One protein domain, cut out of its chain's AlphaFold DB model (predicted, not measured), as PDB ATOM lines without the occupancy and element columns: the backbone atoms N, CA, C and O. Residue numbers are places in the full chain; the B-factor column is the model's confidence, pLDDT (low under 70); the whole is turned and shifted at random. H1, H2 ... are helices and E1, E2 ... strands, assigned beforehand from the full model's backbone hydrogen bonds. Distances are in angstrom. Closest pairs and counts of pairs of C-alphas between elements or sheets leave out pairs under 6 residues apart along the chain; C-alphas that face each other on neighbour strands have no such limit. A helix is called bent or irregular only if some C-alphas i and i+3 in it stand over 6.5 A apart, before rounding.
ATOM      1  N   HIS A   4     260.541 262.506 387.286       88.38
ATOM      2  CA  HIS A   4     260.855 261.363 388.120       88.38
ATOM      3  C   HIS A   4     260.392 260.128 387.389       88.38
ATOM      4  O   HIS A   4     259.394 260.173 386.662       88.38
ATOM      5  N   GLY A   5     261.081 259.022 387.610       91.31
ATOM      6  CA  GLY A   5     260.572 257.759 387.148       91.31
ATOM      7  C   GLY A   5     260.843 256.633 388.115       91.31
ATOM      8  O   GLY A   5     261.756 256.656 388.942       91.31
ATOM      9  N   GLU A   6     260.012 255.623 387.976       94.75
ATOM     10  CA  GLU A   6     260.085 254.388 388.724       94.75
ATOM     11  C   GLU A   6     259.805 253.220 387.789       94.75
ATOM     12  O   GLU A   6     259.290 253.389 386.681       94.75
ATOM     13  N   TYR A   7     260.192 252.026 388.206       97.12
ATOM     14  CA  TYR A   7     259.912 250.808 387.471       97.12
ATOM     15  C   TYR A   7     259.643 249.643 388.414       97.12
ATOM     16  O   TYR A   7     260.062 249.649 389.576       97.12
ATOM     17  N   ARG A   8     258.973 248.626 387.888       97.00
ATOM     18  CA  ARG A   8     258.873 247.305 388.501       97.00
ATOM     19  C   ARG A   8     258.800 246.235 387.429       97.00
ATOM     20  O   ARG A   8     258.327 246.483 386.319       97.00
ATOM     21  N   ASP A   9     259.214 245.039 387.809       97.31
ATOM     22  CA  ASP A   9     259.326 243.904 386.909       97.31
ATOM     23  C   ASP A   9     258.490 242.732 387.412       97.31
ATOM     24  O   ASP A   9     258.291 242.555 388.615       97.31
ATOM     25  N   ALA A  10     258.030 241.906 386.483       95.81
ATOM     26  CA  ALA A  10     257.511 240.582 386.762       95.81
ATOM     27  C   ALA A  10     258.068 239.592 385.745       95.81
ATOM     28  O   ALA A  10     257.948 239.797 384.538       95.81
ATOM     29  N   VAL A  11     258.638 238.494 386.235       94.00
ATOM     30  CA  VAL A  11     259.112 237.395 385.390       94.00
ATOM     31  C   VAL A  11     258.142 236.228 385.497       94.00
ATOM     32  O   VAL A  11     257.820 235.762 386.590       94.00
ATOM     33  N   ILE A  12     257.686 235.748 384.346       91.94
ATOM     34  CA  ILE A  12     256.892 234.530 384.205       91.94
ATOM     35  C   ILE A  12     257.811 233.471 383.602       91.94
ATOM     36  O   ILE A  12     258.294 233.634 382.486       91.94
ATOM     37  N   ALA A  13     258.083 232.397 384.341       85.94
ATOM     38  CA  ALA A  13     258.819 231.251 383.808       85.94
ATOM     39  C   ALA A  13     257.946 230.447 382.825       85.94
ATOM     40  O   ALA A  13     256.719 230.464 382.945       85.94
ATOM     41  N   ALA A  14     258.573 229.667 381.938       78.38
ATOM     42  CA  ALA A  14     257.900 228.843 380.923       78.38
ATOM     43  C   ALA A  14     256.764 227.950 381.473       78.38
ATOM     44  O   ALA A  14     255.789 227.673 380.782       78.38
ATOM     45  N   ALA A  15     256.833 227.552 382.750       73.56
ATOM     46  CA  ALA A  15     255.809 226.757 383.431       73.56
ATOM     47  C   ALA A  15     254.511 227.525 383.800       73.56
ATOM     48  O   ALA A  15     253.681 226.996 384.538       73.56
ATOM     49  N   GLY A  16     254.329 228.771 383.341       67.06
ATOM     50  CA  GLY A  16     253.039 229.476 383.385       67.06
ATOM     51  C   GLY A  16     252.552 229.893 384.780       67.06
ATOM     52  O   GLY A  16     251.353 230.079 384.992       67.06
ATOM     53  N   ARG A  17     253.454 230.039 385.760       73.88
ATOM     54  CA  ARG A  17     253.080 230.555 387.089       73.88
ATOM     55  C   ARG A  17     252.616 232.010 386.995       73.88
ATOM     56  O   ARG A  17     253.073 232.765 386.142       73.88
ATOM     57  N   ARG A  18     251.725 232.414 387.908       78.19
ATOM     58  CA  ARG A  18     251.288 233.814 388.005       78.19
ATOM     59  C   ARG A  18     252.507 234.735 388.193       78.19
ATOM     60  O   ARG A  18     253.368 234.401 389.009       78.19
ATOM     61  N   PRO A  19     252.570 235.878 387.485       84.06
ATOM     62  CA  PRO A  19     253.650 236.843 387.647       84.06
ATOM     63  C   PRO A  19     253.700 237.356 389.087       84.06
ATOM     64  O   PRO A  19     252.688 237.813 389.622       84.06
ATOM     65  N   HIS A  20     254.881 237.306 389.701       86.50
ATOM     66  CA  HIS A  20     255.163 238.035 390.932       86.50
ATOM     67  C   HIS A  20     255.842 239.355 390.569       86.50
ATOM     68  O   HIS A  20     256.892 239.350 389.929       86.50
ATOM     69  N   TRP A  21     255.226 240.468 390.959       92.88
ATOM     70  CA  TRP A  21     255.767 241.803 390.728       92.88
ATOM     71  C   TRP A  21     256.762 242.183 391.817       92.88
ATOM     72  O   TRP A  21     256.477 242.027 393.005       92.88
ATOM     73  N   THR A  22     257.895 242.756 391.422       92.31
ATOM     74  CA  THR A  22     258.781 243.443 392.359       92.31
ATOM     75  C   THR A  22     258.111 244.707 392.901       92.31
ATOM     76  O   THR A  22     257.184 245.260 392.303       92.31
ATOM     77  N   ARG A  23     258.633 245.228 394.016       90.81
ATOM     78  CA  ARG A  23     258.318 246.598 394.448       90.81
ATOM     79  C   ARG A  23     258.742 247.614 393.384       90.81
ATOM     80  O   ARG A  23     259.679 247.353 392.624       90.81
ATOM     81  N   TRP A  24     258.092 248.773 393.387       90.88
ATOM     82  CA  TRP A  24     258.548 249.928 392.622       90.88
ATOM     83  C   TRP A  24     259.944 250.361 393.079       90.88
ATOM     84  O   TRP A  24     260.262 250.356 394.272       90.88
ATOM     85  N   ARG A  25     260.802 250.686 392.115       88.94
ATOM     86  CA  ARG A  25     262.170 251.164 392.325       88.94
ATOM     87  C   ARG A  25     262.391 252.431 391.507       88.94
ATOM     88  O   ARG A  25     261.935 252.484 390.367       88.94
ATOM     89  N   PRO A  26     263.142 253.416 392.016       86.44
ATOM     90  CA  PRO A  26     263.434 254.627 391.260       86.44
ATOM     91  C   PRO A  26     264.339 254.321 390.060       86.44
ATOM     92  O   PRO A  26     265.329 253.587 390.200       86.44
ATOM     93  N   ASN A  27     264.043 254.937 388.916       88.25
ATOM     94  CA  ASN A  27     264.920 254.992 387.747       88.25
ATOM     95  C   ASN A  27     265.652 256.344 387.668       88.25
ATOM     96  O   ASN A  27     265.262 257.305 388.332       88.25
ATOM     97  N   SER A  28     266.748 256.410 386.910       88.62
ATOM     98  CA  SER A  28     267.471 257.666 386.689       88.62
ATOM     99  C   SER A  28     267.062 258.279 385.362       88.62
ATOM    100  O   SER A  28     267.241 257.658 384.319       88.62
ATOM    101  N   ILE A  29     266.553 259.510 385.399       92.12
ATOM    102  CA  ILE A  29     266.368 260.328 384.197       92.12
ATOM    103  C   ILE A  29     267.743 260.813 383.740       92.12
ATOM    104  O   ILE A  29     268.507 261.347 384.547       92.12
ATOM    105  N   VAL A  30     268.068 260.601 382.467       91.62
ATOM    106  CA  VAL A  30     269.355 261.016 381.894       91.62
ATOM    107  C   VAL A  30     269.236 262.384 381.225       91.62
ATOM    108  O   VAL A  30     268.158 262.796 380.793       91.62
ATOM    109  N   GLU A  31     270.348 263.104 381.112       87.75
ATOM    110  CA  GLU A  31     270.377 264.482 380.614       87.75
ATOM    111  C   GLU A  31     269.864 264.624 379.179       87.75
ATOM    112  O   GLU A  31     269.278 265.651 378.840       87.75
ATOM    113  N   SER A  32     270.017 263.593 378.339       90.25
ATOM    114  CA  SER A  32     269.512 263.602 376.958       90.25
ATOM    115  C   SER A  32     267.988 263.700 376.856       90.25
ATOM    116  O   SER A  32     267.486 264.052 375.785       90.25
ATOM    117  N   CYS A  33     267.259 263.469 377.953       93.62
ATOM    118  CA  CYS A  33     265.818 263.672 378.025       93.62
ATOM    119  C   CYS A  33     265.424 265.148 377.840       93.62
ATOM    120  O   CYS A  33     264.456 265.445 377.140       93.62
ATOM    121  N   TRP A  34     266.176 266.099 378.405       91.19
ATOM    122  CA  TRP A  34     265.766 267.510 378.394       91.19
ATOM    123  C   TRP A  34     265.812 268.147 377.004       91.19
ATOM    124  O   TRP A  34     264.820 268.770 376.620       91.19
ATOM    125  N   PRO A  35     266.876 267.953 376.198       90.38
ATOM    126  CA  PRO A  35     266.871 268.401 374.812       90.38
ATOM    127  C   PRO A  35     265.791 267.720 373.964       90.38
ATOM    128  O   PRO A  35     265.284 268.342 373.039       90.38
ATOM    129  N   LEU A  36     265.419 266.468 374.271       94.62
ATOM    130  CA  LEU A  36     264.300 265.807 373.594       94.62
ATOM    131  C   LEU A  36     262.979 266.521 373.900       94.62
ATOM    132  O   LEU A  36     262.247 266.855 372.975       94.62
ATOM    133  N   ILE A  37     262.691 266.801 375.173       93.69
ATOM    134  CA  ILE A  37     261.478 267.535 375.561       93.69
ATOM    135  C   ILE A  37     261.460 268.927 374.918       93.69
ATOM    136  O   ILE A  37     260.441 269.328 374.364       93.69
ATOM    137  N   ALA A  38     262.585 269.647 374.945       92.75
ATOM    138  CA  ALA A  38     262.696 270.955 374.304       92.75
ATOM    139  C   ALA A  38     262.423 270.880 372.792       92.75
ATOM    140  O   ALA A  38     261.664 271.696 372.274       92.75
ATOM    141  N   GLY A  39     262.977 269.877 372.104       95.06
ATOM    142  CA  GLY A  39     262.741 269.666 370.678       95.06
ATOM    143  C   GLY A  39     261.289 269.309 370.352       95.06
ATOM    144  O   GLY A  39     260.727 269.848 369.405       95.06
ATOM    145  N   LEU A  40     260.639 268.482 371.179       94.75
ATOM    146  CA  LEU A  40     259.209 268.180 371.033       94.75
ATOM    147  C   LEU A  40     258.340 269.437 371.195       94.75
ATOM    148  O   LEU A  40     257.427 269.649 370.407       94.75
ATOM    149  N   LEU A  41     258.645 270.299 372.173       92.44
ATOM    150  CA  LEU A  41     257.940 271.573 372.370       92.44
ATOM    151  C   LEU A  41     258.190 272.570 371.229       92.44
ATOM    152  O   LEU A  41     257.304 273.354 370.891       92.44
ATOM    153  N   GLY A  42     259.384 272.535 370.636       96.19
ATOM    154  CA  GLY A  42     259.735 273.308 369.445       96.19
ATOM    155  C   GLY A  42     259.126 272.772 368.147       96.19
ATOM    156  O   GLY A  42     259.239 273.440 367.124       96.19
ATOM    157  N   ASN A  43     258.459 271.611 368.178       95.50
ATOM    158  CA  ASN A  43     258.017 270.864 366.994       95.50
ATOM    159  C   ASN A  43     259.168 270.566 366.012       95.50
ATOM    160  O   ASN A  43     258.983 270.635 364.799       95.50
ATOM    161  N   GLU A  44     260.356 270.254 366.535       97.31
ATOM    162  CA  GLU A  44     261.523 269.888 365.727       97.31
ATOM    163  C   GLU A  44     261.233 268.649 364.866       97.31
ATOM    164  O   GLU A  44     260.786 267.608 365.363       97.31
ATOM    165  N   GLU A  45     261.512 268.751 363.567       96.00
ATOM    166  CA  GLU A  45     261.253 267.676 362.615       96.00
ATOM    167  C   GLU A  45     262.113 266.439 362.928       96.00
ATOM    168  O   GLU A  45     263.295 266.528 363.261       96.00
ATOM    169  N   GLY A  46     261.510 265.251 362.836       92.50
ATOM    170  CA  GLY A  46     262.194 263.979 363.084       92.50
ATOM    171  C   GLY A  46     262.321 263.583 364.560       92.50
ATOM    172  O   GLY A  46     262.647 262.428 364.836       92.50
ATOM    173  N   LEU A  47     262.001 264.467 365.513       96.00
ATOM    174  CA  LEU A  47     261.915 264.098 366.926       96.00
ATOM    175  C   LEU A  47     260.510 263.614 367.286       96.00
ATOM    176  O   LEU A  47     259.508 264.285 367.054       96.00
ATOM    177  N   ARG A  48     260.438 262.429 367.895       96.19
ATOM    178  CA  ARG A  48     259.198 261.831 368.403       96.19
ATOM    179  C   ARG A  48     259.316 261.518 369.891       96.19
ATOM    180  O   ARG A  48     260.386 261.655 370.477       96.19
ATOM    181  N   GLY A  49     258.200 261.134 370.506       95.75
ATOM    182  CA  GLY A  49     258.134 260.781 371.924       95.75
ATOM    183  C   GLY A  49     258.891 259.494 372.264       95.75
ATOM    184  O   GLY A  49     259.996 259.242 371.792       95.75
ATOM    185  N   ILE A  50     258.295 258.672 373.117       97.50
ATOM    186  CA  ILE A  50     258.856 257.384 373.526       97.50
ATOM    187  C   ILE A  50     258.638 256.366 372.403       97.50
ATOM    188  O   ILE A  50     257.519 256.241 371.916       97.50
ATOM    189  N   LEU A  51     259.699 255.670 371.984       98.31
ATOM    190  CA  LEU A  51     259.674 254.789 370.810       98.31
ATOM    191  C   LEU A  51     260.139 253.362 371.100       98.31
ATOM    192  O   LEU A  51     259.585 252.424 370.539       98.31
ATOM    193  N   TYR A  52     261.157 253.186 371.944       98.69
ATOM    194  CA  TYR A  52     261.755 251.873 372.189       98.69
ATOM    195  C   TYR A  52     262.109 251.673 373.659       98.69
ATOM    196  O   TYR A  52     262.492 252.611 374.361       98.69
ATOM    197  N   LEU A  53     262.037 250.422 374.103       98.56
ATOM    198  CA  LEU A  53     262.683 249.950 375.322       98.56
ATOM    199  C   LEU A  53     263.819 249.022 374.917       98.56
ATOM    200  O   LEU A  53     263.601 248.085 374.151       98.56
ATOM    201  N   ALA A  54     265.014 249.255 375.450       98.44
ATOM    202  CA  ALA A  54     266.137 248.346 375.276       98.44
ATOM    203  C   ALA A  54     266.615 247.801 376.622       98.44
ATOM    204  O   ALA A  54     266.517 248.480 377.648       98.44
ATOM    205  N   VAL A  55     267.127 246.574 376.613       98.19
ATOM    206  CA  VAL A  55     267.712 245.888 377.768       98.19
ATOM    207  C   VAL A  55     269.112 245.389 377.428       98.19
ATOM    208  O   VAL A  55     269.406 245.087 376.269       98.19
ATOM    209  N   GLY A  56     269.967 245.307 378.444       97.31
ATOM    210  CA  GLY A  56     271.368 244.941 378.280       97.31
ATOM    211  C   GLY A  56     271.909 244.012 379.363       97.31
ATOM    212  O   GLY A  56     271.379 243.951 380.481       97.31
ATOM    213  N   GLU A  57     272.986 243.298 379.030       96.88
ATOM    214  CA  GLU A  57     273.707 242.423 379.969       96.88
ATOM    215  C   GLU A  57     274.516 243.207 380.999       96.88
ATOM    216  O   GLU A  57     274.779 242.691 382.092       96.88
ATOM    217  N   GLY A  58     274.881 244.448 380.668       94.44
ATOM    218  CA  GLY A  58     275.745 245.282 381.488       94.44
ATOM    219  C   GLY A  58     277.155 244.715 381.663       94.44
ATOM    220  O   GLY A  58     277.604 243.845 380.924       94.44
ATOM    221  N   ASP A  59     277.867 245.207 382.678       93.62
ATOM    222  CA  ASP A  59     279.168 244.660 383.079       93.62
ATOM    223  C   ASP A  59     278.986 243.616 384.191       93.62
ATOM    224  O   ASP A  59     278.308 243.873 385.187       93.62
ATOM    225  N   ALA A  60     279.623 242.448 384.060       94.12
ATOM    226  CA  ALA A  60     279.554 241.392 385.072       94.12
ATOM    227  C   ALA A  60     280.065 241.849 386.452       94.12
ATOM    228  O   ALA A  60     279.600 241.344 387.470       94.12
ATOM    229  N   ARG A  61     280.962 242.846 386.503       93.75
ATOM    230  CA  ARG A  61     281.472 243.431 387.757       93.75
ATOM    231  C   ARG A  61     280.392 244.138 388.581       93.75
ATOM    232  O   ARG A  61     280.602 244.374 389.767       93.75
ATOM    233  N   TRP A  62     279.245 244.470 387.982       92.88
ATOM    234  CA  TRP A  62     278.127 245.088 388.698       92.88
ATOM    235  C   TRP A  62     277.418 244.139 389.669       92.88
ATOM    236  O   TRP A  62     276.689 244.622 390.532       92.88
ATOM    237  N   ASP A  63     277.656 242.825 389.561       91.25
ATOM    238  CA  ASP A  63     277.133 241.831 390.510       91.25
ATOM    239  C   ASP A  63     277.734 242.026 391.915       91.25
ATOM    240  O   ASP A  63     277.031 241.858 392.911       91.25
ATOM    241  N   ASP A  64     279.007 242.432 391.989       89.25
ATOM    242  CA  ASP A  64     279.740 242.623 393.248       89.25
ATOM    243  C   ASP A  64     279.827 244.100 393.669       89.25
ATOM    244  O   ASP A  64     279.922 244.418 394.855       89.25
ATOM    245  N   ALA A  65     279.798 245.018 392.698       82.81
ATOM    246  CA  ALA A  65     279.903 246.455 392.919       82.81
ATOM    247  C   ALA A  65     278.912 247.207 392.012       82.81
ATOM    248  O   ALA A  65     279.231 247.459 390.844       82.81
ATOM    249  N   PRO A  66     277.721 247.587 392.519       71.06
ATOM    250  CA  PRO A  66     276.693 248.240 391.717       71.06
ATOM    251  C   PRO A  66     277.233 249.471 390.988       71.06
ATOM    252  O   PRO A  66     277.901 250.319 391.586       71.06
ATOM    253  N   ALA A  67     276.923 249.590 389.696       77.50
ATOM    254  CA  ALA A  67     277.335 250.750 388.916       77.50
ATOM    255  C   ALA A  67     276.763 252.042 389.505       77.50
ATOM    256  O   ALA A  67     275.587 252.116 389.880       77.50
ATOM    257  N   THR A  68     277.566 253.104 389.500       68.06
ATOM    258  CA  THR A  68     277.040 254.443 389.745       68.06
ATOM    259  C   THR A  68     276.118 254.827 388.592       68.06
ATOM    260  O   THR A  68     276.505 254.773 387.424       68.06
ATOM    261  N   ARG A  69     274.887 255.227 388.918       69.75
ATOM    262  CA  ARG A  69     273.934 255.742 387.932       69.75
ATOM    263  C   ARG A  69     274.502 257.026 387.331       69.75
ATOM    264  O   ARG A  69     274.701 258.003 388.048       69.75
ATOM    265  N   GLY A  70     274.781 257.019 386.032       69.00
ATOM    266  CA  GLY A  70     275.330 258.176 385.336       69.00
ATOM    267  C   GLY A  70     274.216 258.994 384.687       69.00
ATOM    268  O   GLY A  70     273.642 258.511 383.714       69.00
ATOM    269  N   PRO A  71     273.928 260.235 385.124       73.88
ATOM    270  CA  PRO A  71     272.962 261.094 384.427       73.88
ATOM    271  C   PRO A  71     273.399 261.407 382.983       73.88
ATOM    272  O   PRO A  71     272.580 261.788 382.156       73.88
ATOM    273  N   LEU A  72     274.677 261.187 382.664       82.94
ATOM    274  CA  LEU A  72     275.280 261.373 381.344       82.94
ATOM    275  C   LEU A  72     275.217 260.131 380.440       82.94
ATOM    276  O   LEU A  72     275.788 260.161 379.347       82.94
ATOM    277  N   ALA A  73     274.584 259.036 380.875       87.75
ATOM    278  CA  ALA A  73     274.452 257.836 380.055       87.75
ATOM    279  C   ALA A  73     273.663 258.142 378.770       87.75
ATOM    280  O   ALA A  73     272.620 258.791 378.797       87.75
ATOM    281  N   ARG A  74     274.193 257.683 377.629       90.62
ATOM    282  CA  ARG A  74     273.593 257.890 376.296       90.62
ATOM    283  C   ARG A  74     273.194 256.587 375.609       90.62
ATOM    284  O   ARG A  74     272.431 256.615 374.654       90.62
ATOM    285  N   HIS A  75     273.742 255.474 376.077       94.56
ATOM    286  CA  HIS A  75     273.612 254.141 375.506       94.56
ATOM    287  C   HIS A  75     273.733 253.104 376.624       94.56
ATOM    288  O   HIS A  75     274.244 253.420 377.703       94.56
ATOM    289  N   LEU A  76     273.227 251.895 376.374       95.56
ATOM    290  CA  LEU A  76     273.460 250.767 377.272       95.56
ATOM    291  C   LEU A  76     274.894 250.271 377.086       95.56
ATOM    292  O   LEU A  76     275.490 250.456 376.022       95.56
ATOM    293  N   ARG A  77     275.461 249.667 378.129       94.69
ATOM    294  CA  ARG A  77     276.814 249.114 378.092       94.69
ATOM    295  C   ARG A  77     276.900 247.949 377.108       94.69
ATOM    296  O   ARG A  77     277.798 247.962 376.280       94.69
ATOM    297  N   GLU A  78     275.963 247.007 377.189       95.75
ATOM    298  CA  GLU A  78     275.860 245.851 376.284       95.75
ATOM    299  C   GLU A  78     274.384 245.609 375.928       95.75
ATOM    300  O   GLU A  78     273.708 244.802 376.567       95.75
ATOM    301  N   GLU A  79     273.848 246.364 374.961       97.81
ATOM    302  CA  GLU A  79     272.461 246.216 374.487       97.81
ATOM    303  C   GLU A  79     272.270 244.859 373.787       97.81
ATOM    304  O   GLU A  79     272.956 244.570 372.810       97.81
ATOM    305  N   VAL A  80     271.313 244.051 374.257       97.00
ATOM    306  CA  VAL A  80     271.009 242.732 373.662       97.00
ATOM    307  C   VAL A  80     269.684 242.696 372.927       97.00
ATOM    308  O   VAL A  80     269.556 242.025 371.908       97.00
ATOM    309  N   VAL A  81     268.681 243.404 373.444       97.12
ATOM    310  CA  VAL A  81     267.333 243.407 372.882       97.12
ATOM    311  C   VAL A  81     266.774 244.811 372.953       97.12
ATOM    312  O   VAL A  81     266.831 245.466 373.994       97.12
ATOM    313  N   ARG A  82     266.161 245.225 371.849       97.69
ATOM    314  CA  ARG A  82     265.373 246.442 371.721       97.69
ATOM    315  C   ARG A  82     264.019 246.088 371.146       97.69
ATOM    316  O   ARG A  82     263.936 245.413 370.126       97.69
ATOM    317  N   VAL A  83     262.967 246.555 371.800       97.88
ATOM    318  CA  VAL A  83     261.588 246.327 371.373       97.88
ATOM    319  C   VAL A  83     260.881 247.661 371.159       97.88
ATOM    320  O   VAL A  83     261.100 248.596 371.941       97.88
ATOM    321  N   PRO A  84     260.069 247.787 370.093       98.19
ATOM    322  CA  PRO A  84     259.247 248.970 369.896       98.19
ATOM    323  C   PRO A  84     258.222 249.084 371.027       98.19
ATOM    324  O   PRO A  84     257.715 248.078 371.521       98.19
ATOM    325  N   ILE A  85     257.930 250.315 371.429       98.44
ATOM    326  CA  ILE A  85     256.837 250.651 372.341       98.44
ATOM    327  C   ILE A  85     255.698 251.167 371.469       98.44
ATOM    328  O   ILE A  85     255.823 252.221 370.841       98.44
ATOM    329  N   ALA A  86     254.604 250.416 371.407       96.81
ATOM    330  CA  ALA A  86     253.422 250.830 370.670       96.81
ATOM    331  C   ALA A  86     252.609 251.857 371.484       96.81
ATOM    332  O   ALA A  86     252.733 251.911 372.711       96.81
ATOM    333  N   PRO A  87     251.750 252.673 370.846       95.50
ATOM    334  CA  PRO A  87     250.864 253.588 371.568       95.50
ATOM    335  C   PRO A  87     250.019 252.896 372.647       95.50
ATOM    336  O   PRO A  87     249.784 253.477 373.701       95.50
ATOM    337  N   GLU A  88     249.609 251.648 372.422       96.62
ATOM    338  CA  GLU A  88     248.802 250.848 373.352       96.62
ATOM    339  C   GLU A  88     249.583 250.393 374.595       96.62
ATOM    340  O   GLU A  88     248.979 250.056 375.615       96.62
ATOM    341  N   ASP A  89     250.916 250.407 374.531       97.88
ATOM    342  CA  ASP A  89     251.786 250.121 375.673       97.88
ATOM    343  C   ASP A  89     251.921 251.334 376.608       97.88
ATOM    344  O   ASP A  89     252.465 251.194 377.708       97.88
ATOM    345  N   ILE A  90     251.445 252.515 376.187       98.06
ATOM    346  CA  ILE A  90     251.525 253.779 376.925       98.06
ATOM    347  C   ILE A  90     250.139 254.158 377.453       98.06
ATOM    348  O   ILE A  90     249.174 254.303 376.711       98.06
ATOM    349  N   THR A  91     250.037 254.370 378.761       98.06
ATOM    350  CA  THR A  91     248.802 254.786 379.435       98.06
ATOM    351  C   THR A  91     249.049 256.064 380.228       98.06
ATOM    352  O   THR A  91     249.965 256.110 381.047       98.06
ATOM    353  N   TYR A  92     248.233 257.100 380.023       97.06
ATOM    354  CA  TYR A  92     248.228 258.258 380.920       97.06
ATOM    355  C   TYR A  92     247.586 257.878 382.249       97.06
ATOM    356  O   TYR A  92     246.588 257.161 382.266       97.06
ATOM    357  N   LEU A  93     248.143 258.356 383.359       95.06
ATOM    358  CA  LEU A  93     247.629 258.060 384.697       95.06
ATOM    359  C   LEU A  93     247.039 259.314 385.340       95.06
ATOM    360  O   LEU A  93     247.698 260.352 385.411       95.06
ATOM    361  N   GLY A  94     245.806 259.223 385.818       87.44
ATOM    362  CA  GLY A  94     245.148 260.248 386.612       87.44
ATOM    363  C   GLY A  94     245.475 260.139 388.102       87.44
ATOM    364  O   GLY A  94     246.536 259.651 388.518       87.44
ATOM    365  N   GLU A  95     244.534 260.619 388.908       79.12
ATOM    366  CA  GLU A  95     244.535 260.448 390.359       79.12
ATOM    367  C   GLU A  95     244.419 258.959 390.722       79.12
ATOM    368  O   GLU A  95     243.768 258.188 390.018       79.12
ATOM    369  N   GLY A  96     245.110 258.527 391.781       80.50
ATOM    370  CA  GLY A  96     245.044 257.137 392.252       80.50
ATOM    371  C   GLY A  96     245.609 256.074 391.296       80.50
ATOM    372  O   GLY A  96     245.356 254.896 391.510       80.50
ATOM    373  N   ASP A  97     246.381 256.464 390.273       87.56
ATOM    374  CA  ASP A  97     246.870 255.588 389.187       87.56
ATOM    375  C   ASP A  97     245.785 255.095 388.218       87.56
ATOM    376  O   ASP A  97     246.010 254.143 387.465       87.56
ATOM    377  N   GLU A  98     244.629 255.755 388.187       91.06
ATOM    378  CA  GLU A  98     243.561 255.384 387.264       91.06
ATOM    379  C   GLU A  98     243.926 255.737 385.810       91.06
ATOM    380  O   GLU A  98     244.422 256.839 385.547       91.06
ATOM    381  N   PRO A  99     243.696 254.843 384.831       95.19
ATOM    382  CA  PRO A  99     243.935 255.142 383.424       95.19
ATOM    383  C   PRO A  99     243.132 256.354 382.935       95.19
ATOM    384  O   PRO A  99     241.916 256.428 383.108       95.19
ATOM    385  N   SER A 100     243.804 257.272 382.246       93.50
ATOM    386  CA  SER A 100     243.215 258.461 381.633       93.50
ATOM    387  C   SER A 100     243.262 258.376 380.108       93.50
ATOM    388  O   SER A 100     244.241 257.919 379.517       93.50
ATOM    389  N   ARG A 101     242.195 258.859 379.458       91.62
ATOM    390  CA  ARG A 101     242.153 259.061 377.998       91.62
ATOM    391  C   ARG A 101     242.755 260.395 377.570       91.62
ATOM    392  O   ARG A 101     243.131 260.548 376.414       91.62
ATOM    393  N   GLU A 102     242.828 261.347 378.491       91.06
ATOM    394  CA  GLU A 102     243.426 262.657 378.263       91.06
ATOM    395  C   GLU A 102     244.875 262.666 378.765       91.06
ATOM    396  O   GLU A 102     245.165 262.006 379.773       91.06
ATOM    397  N   PRO A 103     245.788 263.402 378.103       92.88
ATOM    398  CA  PRO A 103     247.153 263.562 378.582       92.88
ATOM    399  C   PRO A 103     247.195 264.103 380.013       92.88
ATOM    400  O   PRO A 103     246.601 265.134 380.319       92.88
ATOM    401  N   THR A 104     247.942 263.427 380.881       93.00
ATOM    402  CA  THR A 104     248.206 263.875 382.253       93.00
ATOM    403  C   THR A 104     249.712 264.062 382.462       93.00
ATOM    404  O   THR A 104     250.521 263.604 381.650       93.00
ATOM    405  N   PRO A 105     250.141 264.673 383.579       90.88
ATOM    406  CA  PRO A 105     251.554 264.743 383.945       90.88
ATOM    407  C   PRO A 105     252.162 263.389 384.349       90.88
ATOM    408  O   PRO A 105     253.260 263.363 384.903       90.88
ATOM    409  N   ARG A 106     251.466 262.264 384.144       93.50
ATOM    410  CA  ARG A 106     251.920 260.928 384.532       93.50
ATOM    411  C   ARG A 106     251.657 259.947 383.400       93.50
ATOM    412  O   ARG A 106     250.565 259.906 382.843       93.50
ATOM    413  N   LEU A 107     252.642 259.117 383.093       95.50
ATOM    414  CA  LEU A 107     252.486 258.052 382.110       95.50
ATOM    415  C   LEU A 107     253.072 256.749 382.637       95.50
ATOM    416  O   LEU A 107     254.069 256.758 383.360       95.50
ATOM    417  N   GLU A 108     252.449 255.642 382.265       97.94
ATOM    418  CA  GLU A 108     252.939 254.287 382.462       97.94
ATOM    419  C   GLU A 108     253.221 253.654 381.104       97.94
ATOM    420  O   GLU A 108     252.416 253.754 380.184       97.94
ATOM    421  N   ILE A 109     254.358 252.979 381.007       98.25
ATOM    422  CA  ILE A 109     254.744 252.135 379.886       98.25
ATOM    423  C   ILE A 109     254.736 250.701 380.388       98.25
ATOM    424  O   ILE A 109     255.332 250.417 381.433       98.25
ATOM    425  N   ARG A 110     254.116 249.788 379.645       98.25
ATOM    426  CA  ARG A 110     254.134 248.358 379.953       98.25
ATOM    427  C   ARG A 110     254.628 247.558 378.759       98.25
ATOM    428  O   ARG A 110     253.914 247.406 377.786       98.25
ATOM    429  N   VAL A 111     255.813 246.969 378.885       97.75
ATOM    430  CA  VAL A 111     256.444 246.180 377.816       97.75
ATOM    431  C   VAL A 111     256.584 244.725 378.243       97.75
ATOM    432  O   VAL A 111     256.863 244.437 379.410       97.75
ATOM    433  N   ARG A 112     256.415 243.798 377.295       96.25
ATOM    434  CA  ARG A 112     256.683 242.365 377.476       96.25
ATOM    435  C   ARG A 112     257.831 241.924 376.576       96.25
ATOM    436  O   ARG A 112     257.808 242.193 375.383       96.25
ATOM    437  N   LEU A 113     258.798 241.217 377.150       96.25
ATOM    438  CA  LEU A 113     259.949 240.652 376.452       96.25
ATOM    439  C   LEU A 113     259.968 239.141 376.684       96.25
ATOM    440  O   LEU A 113     260.067 238.700 377.830       96.25
ATOM    441  N   ALA A 114     259.848 238.365 375.610       95.00
ATOM    442  CA  ALA A 114     259.956 236.910 375.644       95.00
ATOM    443  C   ALA A 114     261.392 236.477 375.328       95.00
ATOM    444  O   ALA A 114     262.053 237.098 374.498       95.00
ATOM    445  N   TRP A 115     261.856 235.417 375.989       94.00
ATOM    446  CA  TRP A 115     263.224 234.918 375.872       94.00
ATOM    447  C   TRP A 115     263.225 233.455 375.470       94.00
ATOM    448  O   TRP A 115     262.713 232.604 376.195       94.00
ATOM    449  N   GLU A 116     263.812 233.164 374.316       92.94
ATOM    450  CA  GLU A 116     263.954 231.799 373.798       92.94
ATOM    451  C   GLU A 116     265.217 231.112 374.314       92.94
ATOM    452  O   GLU A 116     265.300 229.893 374.328       92.94
ATOM    453  N   THR A 117     266.194 231.879 374.788       93.19
ATOM    454  CA  THR A 117     267.441 231.364 375.348       93.19
ATOM    455  C   THR A 117     267.684 231.966 376.730       93.19
ATOM    456  O   THR A 117     267.165 233.044 377.036       93.19
ATOM    457  N   PRO A 118     268.437 231.275 377.607       95.56
ATOM    458  CA  PRO A 118     268.800 231.836 378.898       95.56
ATOM    459  C   PRO A 118     269.555 233.154 378.736       95.56
ATOM    460  O   PRO A 118     270.521 233.228 377.978       95.56
ATOM    461  N   GLN A 119     269.142 234.168 379.491       96.62
ATOM    462  CA  GLN A 119     269.703 235.511 379.419       96.62
ATOM    463  C   GLN A 119     269.989 236.058 380.814       96.62
ATOM    464  O   GLN A 119     269.243 235.815 381.764       96.62
ATOM    465  N   VAL A 120     271.046 236.857 380.940       97.00
ATOM    466  CA  VAL A 120     271.298 237.663 382.138       97.00
ATOM    467  C   VAL A 120     271.162 239.136 381.779       97.00
ATOM    468  O   VAL A 120     271.824 239.598 380.858       97.00
ATOM    469  N   LEU A 121     270.315 239.874 382.500       97.38
ATOM    470  CA  LEU A 121     270.129 241.315 382.311       97.38
ATOM    471  C   LEU A 121     270.568 242.086 383.556       97.38
ATOM    472  O   LEU A 121     270.303 241.660 384.685       97.38
ATOM    473  N   ARG A 122     271.187 243.248 383.344       96.56
ATOM    474  CA  ARG A 122     271.606 244.170 384.418       96.56
ATOM    475  C   ARG A 122     271.200 245.608 384.175       96.56
ATOM    476  O   ARG A 122     271.300 246.427 385.085       96.56
ATOM    477  N   GLU A 123     270.756 245.934 382.970       96.38
ATOM    478  CA  GLU A 123     270.372 247.297 382.652       96.38
ATOM    479  C   GLU A 123     269.230 247.393 381.649       96.38
ATOM    480  O   GLU A 123     268.910 246.447 380.924       96.38
ATOM    481  N   PHE A 124     268.627 248.577 381.608       97.62
ATOM    482  CA  PHE A 124     267.702 248.969 380.557       97.62
ATOM    483  C   PHE A 124     267.616 250.482 380.404       97.62
ATOM    484  O   PHE A 124     268.007 251.246 381.293       97.62
ATOM    485  N   GLY A 125     267.034 250.901 379.285       97.25
ATOM    486  CA  GLY A 125     266.708 252.292 379.013       97.25
ATOM    487  C   GLY A 125     265.507 252.420 378.086       97.25
ATOM    488  O   GLY A 125     265.228 251.540 377.269       97.25
ATOM    489  N   VAL A 126     264.787 253.524 378.235       98.19
ATOM    490  CA  VAL A 126     263.738 253.964 377.314       98.19
ATOM    491  C   VAL A 126     264.337 254.993 376.365       98.19
ATOM    492  O   VAL A 126     265.054 255.896 376.800       98.19
ATOM    493  N   PHE A 127     264.031 254.867 375.079       98.50
ATOM    494  CA  PHE A 127     264.586 255.685 374.007       98.50
ATOM    495  C   PHE A 127     263.475 256.379 373.219       98.50
ATOM    496  O   PHE A 127     262.417 255.802 372.958       98.50
ATOM    497  N   GLY A 128     263.739 257.623 372.830       97.81
ATOM    498  CA  GLY A 128     262.845 258.455 372.034       97.81
ATOM    499  C   GLY A 128     263.588 259.327 371.026       97.81
ATOM    500  O   GLY A 128     264.765 259.099 370.736       97.81
ATOM    501  N   GLY A 129     262.905 260.338 370.495       97.12
ATOM    502  CA  GLY A 129     263.450 261.242 369.486       97.12
ATOM    503  C   GLY A 129     263.545 260.573 368.120       97.12
ATOM    504  O   GLY A 129     262.534 260.180 367.545       97.12
ATOM    505  N   ASP A 130     264.773 260.446 367.638       96.62
ATOM    506  CA  ASP A 130     265.191 259.829 366.378       96.62
ATOM    507  C   ASP A 130     265.574 258.345 366.539       96.62
ATOM    508  O   ASP A 130     266.267 257.775 365.699       96.62
ATOM    509  N   ALA A 131     265.143 257.704 367.633       97.81
ATOM    510  CA  ALA A 131     265.410 256.290 367.877       97.81
ATOM    511  C   ALA A 131     264.884 255.400 366.741       97.81
ATOM    512  O   ALA A 131     263.777 255.593 366.227       97.81
ATOM    513  N   THR A 132     265.683 254.390 366.399       97.62
ATOM    514  CA  THR A 132     265.368 253.344 365.426       97.62
ATOM    515  C   THR A 132     265.536 251.964 366.071       97.62
ATOM    516  O   THR A 132     265.850 251.840 367.260       97.62
ATOM    517  N   GLU A 133     265.336 250.912 365.279       97.25
ATOM    518  CA  GLU A 133     265.583 249.523 365.683       97.25
ATOM    519  C   GLU A 133     267.072 249.217 365.890       97.25
ATOM    520  O   GLU A 133     267.410 248.238 366.549       97.25
ATOM    521  N   ALA A 134     267.974 250.052 365.360       97.44
ATOM    522  CA  ALA A 134     269.404 249.871 365.559       97.44
ATOM    523  C   ALA A 134     269.780 250.086 367.032       97.44
ATOM    524  O   ALA A 134     269.310 251.033 367.677       97.44
ATOM    525  N   ALA A 135     270.672 249.232 367.536       95.94
ATOM    526  CA  ALA A 135     271.165 249.325 368.900       95.94
ATOM    527  C   ALA A 135     271.790 250.696 369.184       95.94
ATOM    528  O   ALA A 135     272.428 251.295 368.315       95.94
ATOM    529  N   ASN A 136     271.602 251.192 370.408       91.25
ATOM    530  CA  ASN A 136     272.116 252.483 370.873       91.25
ATOM    531  C   ASN A 136     271.711 253.703 370.019       91.25
ATOM    532  O   ASN A 136     272.352 254.751 370.095       91.25
ATOM    533  N   SER A 137     270.641 253.595 369.225       96.75
ATOM    534  CA  SER A 137     270.102 254.718 368.455       96.75
ATOM    535  C   SER A 137     269.115 255.563 369.264       96.75
ATOM    536  O   SER A 137     268.418 255.069 370.161       96.75
ATOM    537  N   GLY A 138     269.017 256.837 368.881       96.44
ATOM    538  CA  GLY A 138     268.092 257.805 369.453       96.44
ATOM    539  C   GLY A 138     268.577 258.459 370.738       96.44
ATOM    540  O   GLY A 138     269.758 258.440 371.089       96.44
ATOM    541  N   ARG A 139     267.630 259.049 371.468       96.69
ATOM    542  CA  ARG A 139     267.890 259.732 372.736       96.69
ATOM    543  C   ARG A 139     267.385 258.889 373.890       96.69
ATOM    544  O   ARG A 139     266.184 258.653 374.010       96.69
ATOM    545  N   MET A 140     268.301 258.471 374.754       97.00
ATOM    546  CA  MET A 140     267.952 257.819 376.010       97.00
ATOM    547  C   MET A 140     267.213 258.814 376.922       97.00
ATOM    548  O   MET A 140     267.606 259.975 377.043       97.00
ATOM    549  N   ILE A 141     266.117 258.368 377.531       96.44
ATOM    550  CA  ILE A 141     265.254 259.155 378.425       96.44
ATOM    551  C   ILE A 141     265.549 258.800 379.880       96.44
ATOM    552  O   ILE A 141     265.670 259.677 380.733       96.44
ATOM    553  N   ASN A 142     265.716 257.508 380.154       95.75
ATOM    554  CA  ASN A 142     266.148 257.005 381.447       95.75
ATOM    555  C   ASN A 142     267.185 255.891 381.286       95.75
ATOM    556  O   ASN A 142     267.267 255.240 380.246       95.75
ATOM    557  N   HIS A 143     267.933 255.655 382.355       95.06
ATOM    558  CA  HIS A 143     268.839 254.522 382.483       95.06
ATOM    559  C   HIS A 143     268.662 253.886 383.852       95.06
ATOM    560  O   HIS A 143     268.516 254.566 384.874       95.06
ATOM    561  N   VAL A 144     268.662 252.562 383.873       94.25
ATOM    562  CA  VAL A 144     268.653 251.792 385.106       94.25
ATOM    563  C   VAL A 144     269.715 250.727 385.007       94.25
ATOM    564  O   VAL A 144     269.668 249.906 384.102       94.25
ATOM    565  N   VAL A 145     270.588 250.703 386.010       93.31
ATOM    566  CA  VAL A 145     271.352 249.516 386.385       93.31
ATOM    567  C   VAL A 145     270.661 248.891 387.595       93.31
ATOM    568  O   VAL A 145     270.327 249.592 388.560       93.31
ATOM    569  N   HIS A 146     270.375 247.598 387.518       92.19
ATOM    570  CA  HIS A 146     269.662 246.838 388.536       92.19
ATOM    571  C   HIS A 146     270.384 245.534 388.866       92.19
ATOM    572  O   HIS A 146     271.311 245.125 388.171       92.19
ATOM    573  N   ASP A 147     269.930 244.875 389.932       91.00
ATOM    574  CA  ASP A 147     270.472 243.584 390.354       91.00
ATOM    575  C   ASP A 147     270.337 242.554 389.229       91.00
ATOM    576  O   ASP A 147     269.409 242.618 388.415       91.00
ATOM    577  N   ARG A 148     271.255 241.588 389.209       94.75
ATOM    578  CA  ARG A 148     271.301 240.519 388.213       94.75
ATOM    579  C   ARG A 148     269.942 239.835 388.048       94.75
ATOM    580  O   ARG A 148     269.471 239.132 388.944       94.75
ATOM    581  N   LEU A 149     269.353 239.970 386.864       94.94
ATOM    582  CA  LEU A 149     268.110 239.306 386.493       94.94
ATOM    583  C   LEU A 149     268.423 238.120 385.578       94.94
ATOM    584  O   LEU A 149     268.781 238.307 384.418       94.94
ATOM    585  N   ASN A 150     268.295 236.901 386.104       95.25
ATOM    586  CA  ASN A 150     268.464 235.678 385.319       95.25
ATOM    587  C   ASN A 150     267.117 235.269 384.714       95.25
ATOM    588  O   ASN A 150     266.159 234.995 385.440       95.25
ATOM    589  N   LEU A 151     267.062 235.210 383.391       95.00
ATOM    590  CA  LEU A 151     265.906 234.795 382.614       95.00
ATOM    591  C   LEU A 151     266.183 233.408 382.045       95.00
ATOM    592  O   LEU A 151     267.227 233.166 381.443       95.00
ATOM    593  N   GLY A 152     265.265 232.478 382.291       93.50
ATOM    594  CA  GLY A 152     265.337 231.139 381.717       93.50
ATOM    595  C   GLY A 152     264.798 231.111 380.290       93.50
ATOM    596  O   GLY A 152     264.063 232.008 379.872       93.50
ATOM    597  N   GLU A 153     265.108 230.036 379.578       94.06
ATOM    598  CA  GLU A 153     264.453 229.702 378.315       94.06
ATOM    599  C   GLU A 153     262.923 229.648 378.480       94.06
ATOM    600  O   GLU A 153     262.393 229.154 379.483       94.06
ATOM    601  N   GLY A 154     262.212 230.221 377.510       92.81
ATOM    602  CA  GLY A 154     260.756 230.351 377.495       92.81
ATOM    603  C   GLY A 154     260.189 231.313 378.544       92.81
ATOM    604  O   GLY A 154     258.978 231.315 378.775       92.81
ATOM    605  N   SER A 155     261.024 232.103 379.227       94.69
ATOM    606  CA  SER A 155     260.537 233.086 380.198       94.69
ATOM    607  C   SER A 155     260.048 234.372 379.526       94.69
ATOM    608  O   SER A 155     260.438 234.722 378.415       94.69
ATOM    609  N   THR A 156     259.156 235.091 380.206       95.56
ATOM    610  CA  THR A 156     258.673 236.408 379.784       95.56
ATOM    611  C   THR A 156     258.899 237.417 380.902       95.56
ATOM    612  O   THR A 156     258.378 237.253 382.007       95.56
ATOM    613  N   LEU A 157     259.638 238.483 380.606       96.56
ATOM    614  CA  LEU A 157     259.768 239.664 381.451       96.56
ATOM    615  C   LEU A 157     258.670 240.662 381.076       96.56
ATOM    616  O   LEU A 157     258.618 241.133 379.946       96.56
ATOM    617  N   THR A 158     257.804 241.014 382.021       97.25
ATOM    618  CA  THR A 158     256.945 242.197 381.909       97.25
ATOM    619  C   THR A 158     257.550 243.318 382.738       97.25
ATOM    620  O   THR A 158     257.765 243.146 383.936       97.25
ATOM    621  N   ARG A 159     257.787 244.468 382.115       97.94
ATOM    622  CA  ARG A 159     258.339 245.656 382.763       97.94
ATOM    623  C   ARG A 159     257.324 246.784 382.722       97.94
ATOM    624  O   ARG A 159     256.787 247.094 381.661       97.94
ATOM    625  N   GLN A 160     257.072 247.386 383.880       98.19
ATOM    626  CA  GLN A 160     256.308 248.622 383.999       98.19
ATOM    627  C   GLN A 160     257.242 249.759 384.369       98.19
ATOM    628  O   GLN A 160     258.044 249.622 385.289       98.19
ATOM    629  N   ILE A 161     257.123 250.874 383.662       98.25
ATOM    630  CA  ILE A 161     257.899 252.087 383.903       98.25
ATOM    631  C   ILE A 161     256.920 253.236 384.011       98.25
ATOM    632  O   ILE A 161     256.070 253.395 383.143       98.25
ATOM    633  N   ARG A 162     257.052 254.050 385.051       96.81
ATOM    634  CA  ARG A 162     256.276 255.276 385.189       96.81
ATOM    635  C   ARG A 162     257.181 256.476 385.084       96.81
ATOM    636  O   ARG A 162     258.287 256.470 385.625       96.81
ATOM    637  N   PHE A 163     256.674 257.507 384.427       95.12
ATOM    638  CA  PHE A 163     257.248 258.838 384.467       95.12
ATOM    639  C   PHE A 163     256.224 259.819 385.011       95.12
ATOM    640  O   PHE A 163     255.047 259.763 384.665       95.12
ATOM    641  N   SER A 164     256.684 260.711 385.880       90.38
ATOM    642  CA  SER A 164     255.902 261.819 386.419       90.38
ATOM    643  C   SER A 164     256.625 263.127 386.118       90.38
ATOM    644  O   SER A 164     257.802 263.284 386.451       90.38
ATOM    645  N   PHE A 165     255.916 264.053 385.481       86.75
ATOM    646  CA  PHE A 165     256.398 265.366 385.072       86.75
ATOM    647  C   PHE A 165     255.889 266.411 386.068       86.75
ATOM    648  O   PHE A 165     254.688 266.580 386.249       86.75
ATOM    649  N   GLY A 166     256.804 267.107 386.738       70.94
ATOM    650  CA  GLY A 166     256.470 268.066 387.791       70.94
ATOM    651  C   GLY A 166     257.523 268.096 388.894       70.94
ATOM    652  O   GLY A 166     258.355 267.198 389.015       70.94
TER     653      GLY A 166
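AT A GLANCE: This is residues 4 to 166 of the 313 residues of an uncharacterized protein of Gemmatimonadales bacterium (UniProt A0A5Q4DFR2). One long antiparallel sheet is folded back on itself into two leaves, E4 E3 E7 facing E2 E1 E9 E6 E5, with the bent strand E8 as the hinge. The short helix H1 lies over the sheet near the end of E7, and the tiny helix H2 only grazes the sheet. The printed part has 163 residues with two named helices and nine named strands, in the order E1 E2 H1 E3 H2 E4 E5 E6 E7 E8 E9, and the class is mostly strand. The sheet's order is E4 E3 E7 E8 E2 E1 E9 E6 E5. The whole is compact, with a radius of gyration of the C-alphas of 15.7 A and spans of 46 by 33 by 27 A.

IN THESE COORDINATES: E8, the longest strand by residues, is residues 139 to 151 and spans 26.9 A. In one leaf are E4, residues 79 to 84, E3, residues 48 to 56, 23.0 A, and E7, residues 119 to 129, 28.3 A. In the other are E2, residues 25 to 29, E1, residues 4 to 12, 27.4 A, E9, residues 155 to 165, 32.9 A, E6, residues 106 to 115, 29.7 A, and E5, residues 90 to 93. H1 is residues 33 to 41, 12.5 A, and H2 residues 60 to 63. C-alpha 4 is at (260.855, 261.363, 388.120) and C-alpha 165 at (256.398, 265.366, 385.072).

HOW THE PARTS SIT: The strongly twisted sheet has E4 and E5 as edge strands. E4 and E3 are antiparallel, with N 55 and O 81 2.9 A apart. E3 and E7 are antiparallel, with N 54 and O 125 at 2.9 A. E7 and E8 form a hairpin, with N 121 and O 149 at 2.9 A; E7 bends by 74 degrees at residue 122 and E8 by 89 degrees at residue 147. E8 and E2 are antiparallel, with N 143 and O 28 at 2.9 A. E2 and E1 meet only at a point, where C-alphas 26 and 6 face each other at 4.2 A. E1 and E9 are antiparallel, with N 8 and O 160 at 2.9 A. E9 and E6 are antiparallel, with N 109 and O 161 at 2.8 A. E5 and E6 form a hairpin, with N 91 and O 108 at 2.8 A. Between the leaves, the closest C-alphas of E3 and E6 are those of Leu 53 and Val 111, 7.7 A apart. H1 is on the sheet at a height of 8.6 A, over E7 and along the strands, at 22 degrees to E7 on the local plane. Every O i to N i+4 pair of H1 is within hydrogen-bond range; H2 is too short for one.

THE WHOLE: The C-alphas farthest apart, of Ala 15 and Gly 42, are 48.8 A apart. The printed part has no cut. The links E1 to E2, H2 to E4 and E5 to E6 are long. Mean pLDDT of the printed part is 92.6; residues 16 and 68 to 70 are under 70.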